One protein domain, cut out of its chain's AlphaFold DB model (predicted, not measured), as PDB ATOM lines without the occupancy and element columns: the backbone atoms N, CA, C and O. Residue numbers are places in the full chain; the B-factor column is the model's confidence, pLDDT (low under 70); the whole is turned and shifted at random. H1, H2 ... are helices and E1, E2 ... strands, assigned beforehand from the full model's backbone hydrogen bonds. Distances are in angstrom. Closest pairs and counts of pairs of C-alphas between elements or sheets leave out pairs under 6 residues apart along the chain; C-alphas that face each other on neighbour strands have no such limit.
ATOM      1  N   LEU A   5      -0.389  38.605  27.946       90.06
ATOM      2  CA  LEU A   5      -1.842  38.527  27.993       90.06
ATOM      3  C   LEU A   5      -2.273  37.073  28.119       90.06
ATOM      4  O   LEU A   5      -2.076  36.270  27.209       90.06
ATOM      5  N   TYR A   6      -2.937  36.746  29.217       90.94
ATOM      6  CA  TYR A   6      -3.652  35.489  29.349       90.94
ATOM      7  C   TYR A   6      -5.039  35.604  28.702       90.94
ATOM      8  O   TYR A   6      -5.887  36.363  29.179       90.94
ATOM      9  N   SER A   7      -5.282  34.850  27.626       91.56
ATOM     10  CA  SER A   7      -6.562  34.859  26.911       91.56
ATOM     11  C   SER A   7      -7.433  33.661  27.277       91.56
ATOM     12  O   SER A   7      -7.180  32.512  26.901       91.56
ATOM     13  N   ILE A   8      -8.534  33.953  27.964       90.75
ATOM     14  CA  ILE A   8      -9.593  32.983  28.246       90.75
ATOM     15  C   ILE A   8     -10.368  32.663  26.963       90.75
ATOM     16  O   ILE A   8     -10.779  31.517  26.766       90.75
ATOM     17  N   THR A   9     -10.525  33.630  26.055       91.38
ATOM     18  CA  THR A   9     -11.194  33.399  24.767       91.38
ATOM     19  C   THR A   9     -10.442  32.361  23.943       91.38
ATOM     20  O   THR A   9     -11.039  31.373  23.520       91.38
ATOM     21  N   ASN A  10      -9.122  32.503  23.796       92.00
ATOM     22  CA  ASN A  10      -8.325  31.528  23.056       92.00
ATOM     23  C   ASN A  10      -8.305  30.162  23.740       92.00
ATOM     24  O   ASN A  10      -8.363  29.149  23.042       92.00
ATOM     25  N   ARG A  11      -8.324  30.098  25.077       91.88
ATOM     26  CA  ARG A  11      -8.506  28.833  25.805       91.88
ATOM     27  C   ARG A  11      -9.785  28.098  25.381       91.88
ATOM     28  O   ARG A  11      -9.731  26.904  25.092       91.88
ATOM     29  N   TYR A  12     -10.922  28.791  25.306       90.25
ATOM     30  CA  TYR A  12     -12.179  28.185  24.843       90.25
ATOM     31  C   TYR A  12     -12.172  27.874  23.339       90.25
ATOM     32  O   TYR A  12     -12.720  26.851  22.918       90.25
ATOM     33  N   SER A  13     -11.510  28.696  22.524       91.12
ATOM     34  CA  SER A  13     -11.347  28.434  21.089       91.12
ATOM     35  C   SER A  13     -10.536  27.162  20.817       91.12
ATOM     36  O   SER A  13     -10.853  26.449  19.870       91.12
ATOM     37  N   HIS A  14      -9.547  26.822  21.655       92.06
ATOM     38  CA  HIS A  14      -8.831  25.541  21.548       92.06
ATOM     39  C   HIS A  14      -9.720  24.352  21.926       92.06
ATOM     40  O   HIS A  14      -9.743  23.364  21.201       92.06
ATOM     41  N   ALA A  15     -10.496  24.453  23.013       87.31
ATOM     42  CA  ALA A  15     -11.422  23.385  23.418       87.31
ATOM     43  C   ALA A  15     -12.494  23.092  22.356       87.31
ATOM     44  O   ALA A  15     -12.931  21.960  22.199       87.31
ATOM     45  N   SER A  16     -12.926  24.126  21.631       88.62
ATOM     46  CA  SER A  16     -13.935  24.014  20.572       88.62
ATOM     47  C   SER A  16     -13.353  23.746  19.179       88.62
ATOM     48  O   SER A  16     -14.117  23.677  18.221       88.62
ATOM     49  N   GLY A  17     -12.027  23.616  19.043       88.69
ATOM     50  CA  GLY A  17     -11.369  23.361  17.755       88.69
ATOM     51  C   GLY A  17     -11.419  24.529  16.757       88.69
ATOM     52  O   GLY A  17     -11.185  24.331  15.567       88.69
ATOM     53  N   ASN A  18     -11.735  25.742  17.221       89.50
ATOM     54  CA  ASN A  18     -11.883  26.942  16.389       89.50
ATOM     55  C   ASN A  18     -10.610  27.802  16.324       89.50
ATOM     56  O   ASN A  18     -10.571  28.797  15.600       89.50
ATOM     57  N   HIS A  19      -9.580  27.472  17.105       91.69
ATOM     58  CA  HIS A  19      -8.330  28.227  17.126       91.69
ATOM     59  C   HIS A  19      -7.365  27.747  16.032       91.69
ATOM     60  O   HIS A  19      -7.301  26.566  15.720       91.69
ATOM     61  N   ILE A  20      -6.541  28.641  15.477       89.12
ATOM     62  CA  ILE A  20      -5.605  28.286  14.394       89.12
ATOM     63  C   ILE A  20      -4.615  27.172  14.787       89.12
ATOM     64  O   ILE A  20      -4.286  26.322  13.967       89.12
ATOM     65  N   ASN A  21      -4.206  27.116  16.057       87.62
ATOM     66  CA  ASN A  21      -3.303  26.075  16.567       87.62
ATOM     67  C   ASN A  21      -3.943  24.677  16.635       87.62
ATOM     68  O   ASN A  21      -3.225  23.700  16.806       87.62
ATOM     69  N   THR A  22      -5.268  24.544  16.515       89.88
ATOM     70  CA  THR A  22      -5.919  23.222  16.464       89.88
ATOM     71  C   THR A  22      -5.966  22.649  15.046       89.88
ATOM     72  O   THR A  22      -6.569  21.602  14.833       89.88
ATOM     73  N   LEU A  23      -5.376  23.337  14.058       89.62
ATOM     74  CA  LEU A  23      -5.259  22.834  12.687       89.62
ATOM     75  C   LEU A  23      -4.174  21.765  12.548       89.62
ATOM     76  O   LEU A  23      -4.303  20.875  11.710       89.62
ATOM     77  N   GLU A  24      -3.116  21.854  13.349       89.44
ATOM     78  CA  GLU A  24      -2.026  20.887  13.338       89.44
ATOM     79  C   GLU A  24      -2.511  19.519  13.831       89.44
ATOM     80  O   GLU A  24      -3.191  19.420  14.854       89.44
ATOM     81  N   GLY A  25      -2.210  18.464  13.072       87.44
ATOM     82  CA  GLY A  25      -2.614  17.097  13.409       87.44
ATOM     83  C   GLY A  25      -4.116  16.814  13.314       87.44
ATOM     84  O   GLY A  25      -4.557  15.722  13.668       87.44
ATOM     85  N   ARG A  26      -4.929  17.776  12.849       89.00
ATOM     86  CA  ARG A  26      -6.401  17.674  12.827       89.00
ATOM     87  C   ARG A  26      -6.919  16.485  12.015       89.00
ATOM     88  O   ARG A  26      -7.963  15.934  12.344       89.00
ATOM     89  N   ASP A  27      -6.200  16.080  10.974       89.69
ATOM     90  CA  ASP A  27      -6.580  14.923  10.158       89.69
ATOM     91  C   ASP A  27      -6.391  13.585  10.910       89.69
ATOM     92  O   ASP A  27      -6.964  12.575  10.507       89.69
ATOM     93  N   GLY A  28      -5.638  13.581  12.018       86.00
ATOM     94  CA  GLY A  28      -5.441  12.442  12.920       86.00
ATOM     95  C   GLY A  28      -6.416  12.377  14.103       86.00
ATOM     96  O   GLY A  28      -6.207  11.576  15.015       86.00
ATOM     97  N   VAL A  29      -7.476  13.196  14.127       88.56
ATOM     98  CA  VAL A  29      -8.528  13.094  15.156       88.56
ATOM     99  C   VAL A  29      -9.162  11.698  15.126       88.56
ATOM    100  O   VAL A  29      -9.539  11.174  14.080       88.56
ATOM    101  N   GLY A  30      -9.285  11.087  16.298       88.00
ATOM    102  CA  GLY A  30      -9.758   9.729  16.532       88.00
ATOM    103  C   GLY A  30      -8.692   8.639  16.385       88.00
ATOM    104  O   GLY A  30      -9.007   7.474  16.634       88.00
ATOM    105  N   MET A  31      -7.452   8.965  15.998       87.44
ATOM    106  CA  MET A  31      -6.423   7.957  15.690       87.44
ATOM    107  C   MET A  31      -5.549   7.536  16.882       87.44
ATOM    108  O   MET A  31      -4.840   6.534  16.794       87.44
ATOM    109  N   GLY A  32      -5.636   8.233  18.019       87.00
ATOM    110  CA  GLY A  32      -4.937   7.857  19.252       87.00
ATOM    111  C   GLY A  32      -3.472   8.306  19.304       87.00
ATOM    112  O   GLY A  32      -3.141   9.405  18.874       87.00
ATOM    113  N   TYR A  33      -2.603   7.494  19.913       90.00
ATOM    114  CA  TYR A  33      -1.173   7.792  20.077       90.00
ATOM    115  C   TYR A  33      -0.345   7.215  18.927       90.00
ATOM    116  O   TYR A  33      -0.592   6.079  18.520       90.00
ATOM    117  N   ASN A  34       0.707   7.923  18.506       89.75
ATOM    118  CA  ASN A  34       1.674   7.445  17.506       89.75
ATOM    119  C   ASN A  34       1.027   7.058  16.158       89.75
ATOM    120  O   ASN A  34       1.403   6.057  15.543       89.75
ATOM    121  N   SER A  35       0.018   7.815  15.725       88.19
ATOM    122  CA  SER A  35      -0.712   7.588  14.472       88.19
ATOM    123  C   SER A  35       0.061   8.053  13.234       88.19
ATOM    124  O   SER A  35      -0.247   7.633  12.119       88.19
ATOM    125  N   GLY A  36       1.049   8.938  13.414       89.06
ATOM    126  CA  GLY A  36       1.757   9.621  12.330       89.06
ATOM    127  C   GLY A  36       0.944  10.721  11.635       89.06
ATOM    128  O   GLY A  36       1.423  11.297  10.660       89.06
ATOM    129  N   GLN A  37      -0.276  11.004  12.105       88.19
ATOM    130  CA  GLN A  37      -1.164  12.043  11.565       88.19
ATOM    131  C   GLN A  37      -1.711  12.993  12.645       88.19
ATOM    132  O   GLN A  37      -2.437  13.929  12.312       88.19
ATOM    133  N   GLY A  38      -1.394  12.746  13.922       90.88
ATOM    134  CA  GLY A  38      -1.824  13.547  15.066       90.88
ATOM    135  C   GLY A  38      -0.973  14.796  15.302       90.88
ATOM    136  O   GLY A  38      -0.113  15.159  14.500       90.88
ATOM    137  N   LEU A  39      -1.230  15.474  16.419       92.06
ATOM    138  CA  LEU A  39      -0.429  16.604  16.885       92.06
ATOM    139  C   LEU A  39       0.917  16.092  17.390       92.06
ATOM    140  O   LEU A  39       0.951  15.269  18.307       92.06
ATOM    141  N   GLU A  40       2.008  16.608  16.833       92.25
ATOM    142  CA  GLU A  40       3.354  16.229  17.249       92.25
ATOM    143  C   GLU A  40       3.625  16.711  18.679       92.25
ATOM    144  O   GLU A  40       3.603  17.903  18.991       92.25
ATOM    145  N   VAL A  41       3.883  15.766  19.577       89.00
ATOM    146  CA  VAL A  41       4.243  16.042  20.969       89.00
ATOM    147  C   VAL A  41       5.272  15.024  21.420       89.00
ATOM    148  O   VAL A  41       5.206  13.859  21.050       89.00
ATOM    149  N   SER A  42       6.208  15.437  22.270       91.25
ATOM    150  CA  SER A  42       7.171  14.510  22.862       91.25
ATOM    151  C   SER A  42       6.751  14.154  24.282       91.25
ATOM    152  O   SER A  42       6.623  15.029  25.143       91.25
ATOM    153  N   GLY A  43       6.530  12.867  24.534       89.12
ATOM    154  CA  GLY A  43       6.153  12.365  25.848       89.12
ATOM    155  C   GLY A  43       6.449  10.883  26.030       89.12
ATOM    156  O   GLY A  43       6.871  10.186  25.110       89.12
ATOM    157  N   VAL A  44       6.225  10.395  27.247       92.06
ATOM    158  CA  VAL A  44       6.354   8.978  27.600       92.06
ATOM    159  C   VAL A  44       5.156   8.594  28.462       92.06
ATOM    160  O   VAL A  44       4.772   9.343  29.364       92.06
ATOM    161  N   LEU A  45       4.546   7.447  28.175       88.81
ATOM    162  CA  LEU A  45       3.465   6.888  28.985       88.81
ATOM    163  C   LEU A  45       4.005   6.299  30.298       88.81
ATOM    164  O   LEU A  45       5.203   6.083  30.467       88.81
ATOM    165  N   GLY A  46       3.114   6.003  31.245       88.12
ATOM    166  CA  GLY A  46       3.504   5.440  32.546       88.12
ATOM    167  C   GLY A  46       4.210   4.078  32.471       88.12
ATOM    168  O   GLY A  46       4.868   3.685  33.428       88.12
ATOM    169  N   ASP A  47       4.098   3.376  31.343       91.56
ATOM    170  CA  ASP A  47       4.759   2.098  31.062       91.56
ATOM    171  C   ASP A  47       6.114   2.242  30.336       91.56
ATOM    172  O   ASP A  47       6.769   1.241  30.057       91.56
ATOM    173  N   GLY A  48       6.555   3.472  30.049       91.81
ATOM    174  CA  GLY A  48       7.805   3.749  29.340       91.81
ATOM    175  C   GLY A  48       7.680   3.839  27.816       91.81
ATOM    176  O   GLY A  48       8.682   4.103  27.151       91.81
ATOM    177  N   THR A  49       6.485   3.662  27.246       92.50
ATOM    178  CA  THR A  49       6.273   3.774  25.796       92.50
ATOM    179  C   THR A  49       6.422   5.231  25.339       92.50
ATOM    180  O   THR A  49       5.728   6.100  25.880       92.50
ATOM    181  N   PRO A  50       7.287   5.537  24.352       93.12
ATOM    182  CA  PRO A  50       7.410   6.884  23.813       93.12
ATOM    183  C   PRO A  50       6.173   7.267  22.992       93.12
ATOM    184  O   PRO A  50       5.605   6.445  22.268       93.12
ATOM    185  N   VAL A  51       5.784   8.533  23.085       93.06
ATOM    186  CA  VAL A  51       4.704   9.151  22.315       93.06
ATOM    187  C   VAL A  51       5.294  10.322  21.543       93.06
ATOM    188  O   VAL A  51       5.907  11.198  22.153       93.06
ATOM    189  N   ASN A  52       5.133  10.294  20.221       92.44
ATOM    190  CA  ASN A  52       5.616  11.310  19.282       92.44
ATOM    191  C   ASN A  52       4.470  12.107  18.643       92.44
ATOM    192  O   ASN A  52       4.675  13.240  18.217       92.44
ATOM    193  N   ASP A  53       3.264  11.537  18.601       93.25
ATOM    194  CA  ASP A  53       2.044  12.255  18.247       93.25
ATOM    195  C   ASP A  53       0.844  11.780  19.070       93.25
ATOM    196  O   ASP A  53       0.796  10.642  19.556       93.25
ATOM    197  N   VAL A  54      -0.111  12.688  19.252       93.75
ATOM    198  CA  VAL A  54      -1.356  12.477  19.996       93.75
ATOM    199  C   VAL A  54      -2.548  12.933  19.175       93.75
ATOM    200  O   VAL A  54      -2.451  13.835  18.344       93.75
ATOM    201  N   ASP A  55      -3.710  12.386  19.496       92.81
ATOM    202  CA  ASP A  55      -4.979  12.964  19.087       92.81
ATOM    203  C   ASP A  55      -5.066  14.448  19.532       92.81
ATOM    204  O   ASP A  55      -4.997  14.734  20.738       92.81
ATOM    205  N   PRO A  56      -5.202  15.405  18.592       91.19
ATOM    206  CA  PRO A  56      -5.203  16.830  18.917       91.19
ATOM    207  C   PRO A  56      -6.429  17.244  19.736       91.19
ATOM    208  O   PRO A  56      -6.318  18.105  20.609       91.19
ATOM    209  N   GLU A  57      -7.598  16.646  19.494       92.00
ATOM    210  CA  GLU A  57      -8.823  16.967  20.224       92.00
ATOM    211  C   GLU A  57      -8.691  16.527  21.685       92.00
ATOM    212  O   GLU A  57      -8.953  17.312  22.601       92.00
ATOM    213  N   ALA A  58      -8.224  15.301  21.922       92.12
ATOM    214  CA  ALA A  58      -7.964  14.788  23.261       92.12
ATOM    215  C   ALA A  58      -6.898  15.625  23.983       92.12
ATOM    216  O   ALA A  58      -7.057  15.937  25.169       92.12
ATOM    217  N   TYR A  59      -5.840  16.032  23.275       92.19
ATOM    218  CA  TYR A  59      -4.780  16.873  23.819       92.19
ATOM    219  C   TYR A  59      -5.300  18.242  24.268       92.19
ATOM    220  O   TYR A  59      -5.174  18.592  25.446       92.19
ATOM    221  N   TRP A  60      -5.930  19.009  23.374       92.94
ATOM    222  CA  TRP A  60      -6.403  20.358  23.690       92.94
ATOM    223  C   TRP A  60      -7.511  20.349  24.749       92.94
ATOM    224  O   TRP A  60      -7.489  21.184  25.661       92.94
ATOM    225  N   ASN A  61      -8.415  19.365  24.722       92.50
ATOM    226  CA  ASN A  61      -9.403  19.182  25.788       92.50
ATOM    227  C   ASN A  61      -8.740  18.888  27.140       92.50
ATOM    228  O   ASN A  61      -9.128  19.472  28.154       92.50
ATOM    229  N   ALA A  62      -7.709  18.038  27.178       92.38
ATOM    230  CA  ALA A  62      -6.976  17.748  28.407       92.38
ATOM    231  C   ALA A  62      -6.222  18.977  28.944       92.38
ATOM    232  O   ALA A  62      -6.255  19.223  30.152       92.38
ATOM    233  N   VAL A  63      -5.584  19.766  28.072       92.75
ATOM    234  CA  VAL A  63      -4.905  21.029  28.429       92.75
ATOM    235  C   VAL A  63      -5.884  21.990  29.106       92.75
ATOM    236  O   VAL A  63      -5.604  22.518  30.189       92.75
ATOM    237  N   VAL A  64      -7.065  22.170  28.512       91.12
ATOM    238  CA  VAL A  64      -8.106  23.067  29.029       91.12
ATOM    239  C   VAL A  64      -8.704  22.538  30.335       91.12
ATOM    240  O   VAL A  64      -8.829  23.311  31.290       91.12
ATOM    241  N   ALA A  65      -9.036  21.244  30.408       91.56
ATOM    242  CA  ALA A  65      -9.636  20.607  31.584       91.56
ATOM    243  C   ALA A  65      -8.695  20.593  32.799       91.56
ATOM    244  O   ALA A  65      -9.143  20.725  33.937       91.56
ATOM    245  N   ARG A  66      -7.381  20.484  32.567       91.69
ATOM    246  CA  ARG A  66      -6.346  20.511  33.614       91.69
ATOM    247  C   ARG A  66      -5.908  21.923  34.020       91.69
ATOM    248  O   ARG A  66      -5.009  22.051  34.843       91.69
ATOM    249  N   ASN A  67      -6.542  22.971  33.485       88.25
ATOM    250  CA  ASN A  67      -6.192  24.377  33.732       88.25
ATOM    251  C   ASN A  67      -4.718  24.706  33.428       88.25
ATOM    252  O   ASN A  67      -4.101  25.514  34.123       88.25
ATOM    253  N   ILE A  68      -4.146  24.098  32.386       91.69
ATOM    254  CA  ILE A  68      -2.794  24.436  31.940       91.69
ATOM    255  C   ILE A  68      -2.868  25.784  31.218       91.69
ATOM    256  O   ILE A  68      -3.443  25.880  30.139       91.69
ATOM    257  N   SER A  69      -2.319  26.836  31.824       89.62
ATOM    258  CA  SER A  69      -2.445  28.213  31.326       89.62
ATOM    259  C   SER A  69      -1.385  28.611  30.303       89.62
ATOM    260  O   SER A  69      -1.647  29.490  29.489       89.62
ATOM    261  N   ALA A  70      -0.212  27.970  30.326       90.44
ATOM    262  CA  ALA A  70       0.949  28.367  29.527       90.44
ATOM    263  C   ALA A  70       0.672  28.529  28.013       90.44
ATOM    264  O   ALA A  70       1.117  29.528  27.459       90.44
ATOM    265  N   PRO A  71      -0.106  27.652  27.340       90.38
ATOM    266  CA  PRO A  71      -0.414  27.808  25.912       90.38
ATOM    267  C   PRO A  71      -1.310  29.009  25.578       90.38
ATOM    268  O   PRO A  71      -1.469  29.348  24.410       90.38
ATOM    269  N   PHE A  72      -1.938  29.618  26.587       92.56
ATOM    270  CA  PHE A  72      -2.902  30.707  26.429       92.56
ATOM    271  C   PHE A  72      -2.352  32.053  26.913       92.56
ATOM    272  O   PHE A  72      -3.111  33.017  27.027       92.56
ATOM    273  N   VAL A  73      -1.055  32.108  27.226       92.75
ATOM    274  CA  VAL A  73      -0.326  33.345  27.497       92.75
ATOM    275  C   VAL A  73       0.340  33.792  26.201       92.75
ATOM    276  O   VAL A  73       1.148  33.065  25.629       92.75
ATOM    277  N   TYR A  74      -0.018  34.982  25.737       91.94
ATOM    278  CA  TYR A  74       0.474  35.569  24.496       91.94
ATOM    279  C   TYR A  74       1.267  36.836  24.792       91.94
ATOM    280  O   TYR A  74       0.902  37.600  25.681       91.94
ATOM    281  N   ASP A  75       2.295  37.107  23.992       92.19
ATOM    282  CA  ASP A  75       2.897  38.436  23.953       92.19
ATOM    283  C   ASP A  75       1.884  39.420  23.350       92.19
ATOM    284  O   ASP A  75       1.515  39.326  22.181       92.19
ATOM    285  N   ALA A  76       1.430  40.384  24.143       90.81
ATOM    286  CA  ALA A  76       0.455  41.393  23.744       90.81
ATOM    287  C   ALA A  76       1.068  42.523  22.900       90.81
ATOM    288  O   ALA A  76       0.516  43.622  22.839       90.81
TER     289      ALA A  76
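Overview. This is residues 5 to 76 of the 155 residues of an uncharacterized protein of Cytophagales bacterium (UniProt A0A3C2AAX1). Two short helices, H1 and H2, pack on each other at a slant, with a small two-strand ladder of E1 and E4 at one end of an only just elongated body and the hairpin E2 and E3 at the other. The long loop of residues 16 to 38 leads from H1 to the hairpin. The printed part has 72 residues with two named helices and four named strands, in the order E1 H1 E2 E3 H2 E4; each two-strand sheet, E1 - E4 and E2 - E3, is antiparallel. The class is mixed, helices and strands, with 35 residues, under half, in named elements. The whole is compact, with a radius of gyration of the C-alphas of 12.7 A and spans of 37 by 25 by 20 A.

Arrangement. E1, residues 5 to 7, is antiparallel to E4, residues 73 to 75, at 135 degrees between their directions; N 5 and O 74 are within hydrogen-bond range at 2.8 A. H1, residues 8 to 15, and H2, residues 56 to 65, touch, their closest C-alphas being those of Ala 15 and Asn 61, 5.2 A apart. They run opposite ways at a steep tilt of 40 degrees. E2, residues 39 to 44, and E3, residues 50 to 54, form a hairpin at 153 degrees, with N 41 and O 52 within hydrogen-bond range at 3.0 A. The closest C-alphas of E2 and H2 are those of Leu 39 and Pro 56, 5.2 A apart. E1 and E2 are apart, as are H1 and E3. In H1 and H2 every O i to N i+4 pair is within hydrogen-bond range.

Along the chain. E1 begins at C-alpha 5, (-1.842, 38.527, 27.993). H1 is 10.9 A long, E2 14.8 A, E3 11.1 A and H2 13.9 A. H2 begins at C-alpha 56, (-5.203, 16.830, 18.917), and E4 ends at C-alpha 75, (2.897, 38.436, 23.953).

Size, cuts and confidence. The C-alphas of Asp 47 and Ala 76, the two farthest apart, are 40.2 A apart. The first and last printed C-alphas, of Leu 5 and Ala 76, are 5.6 A apart. The link from H1 to E2 is long, 23 residues. The printed part has no cut, and no printed residue is under 70 in pLDDT.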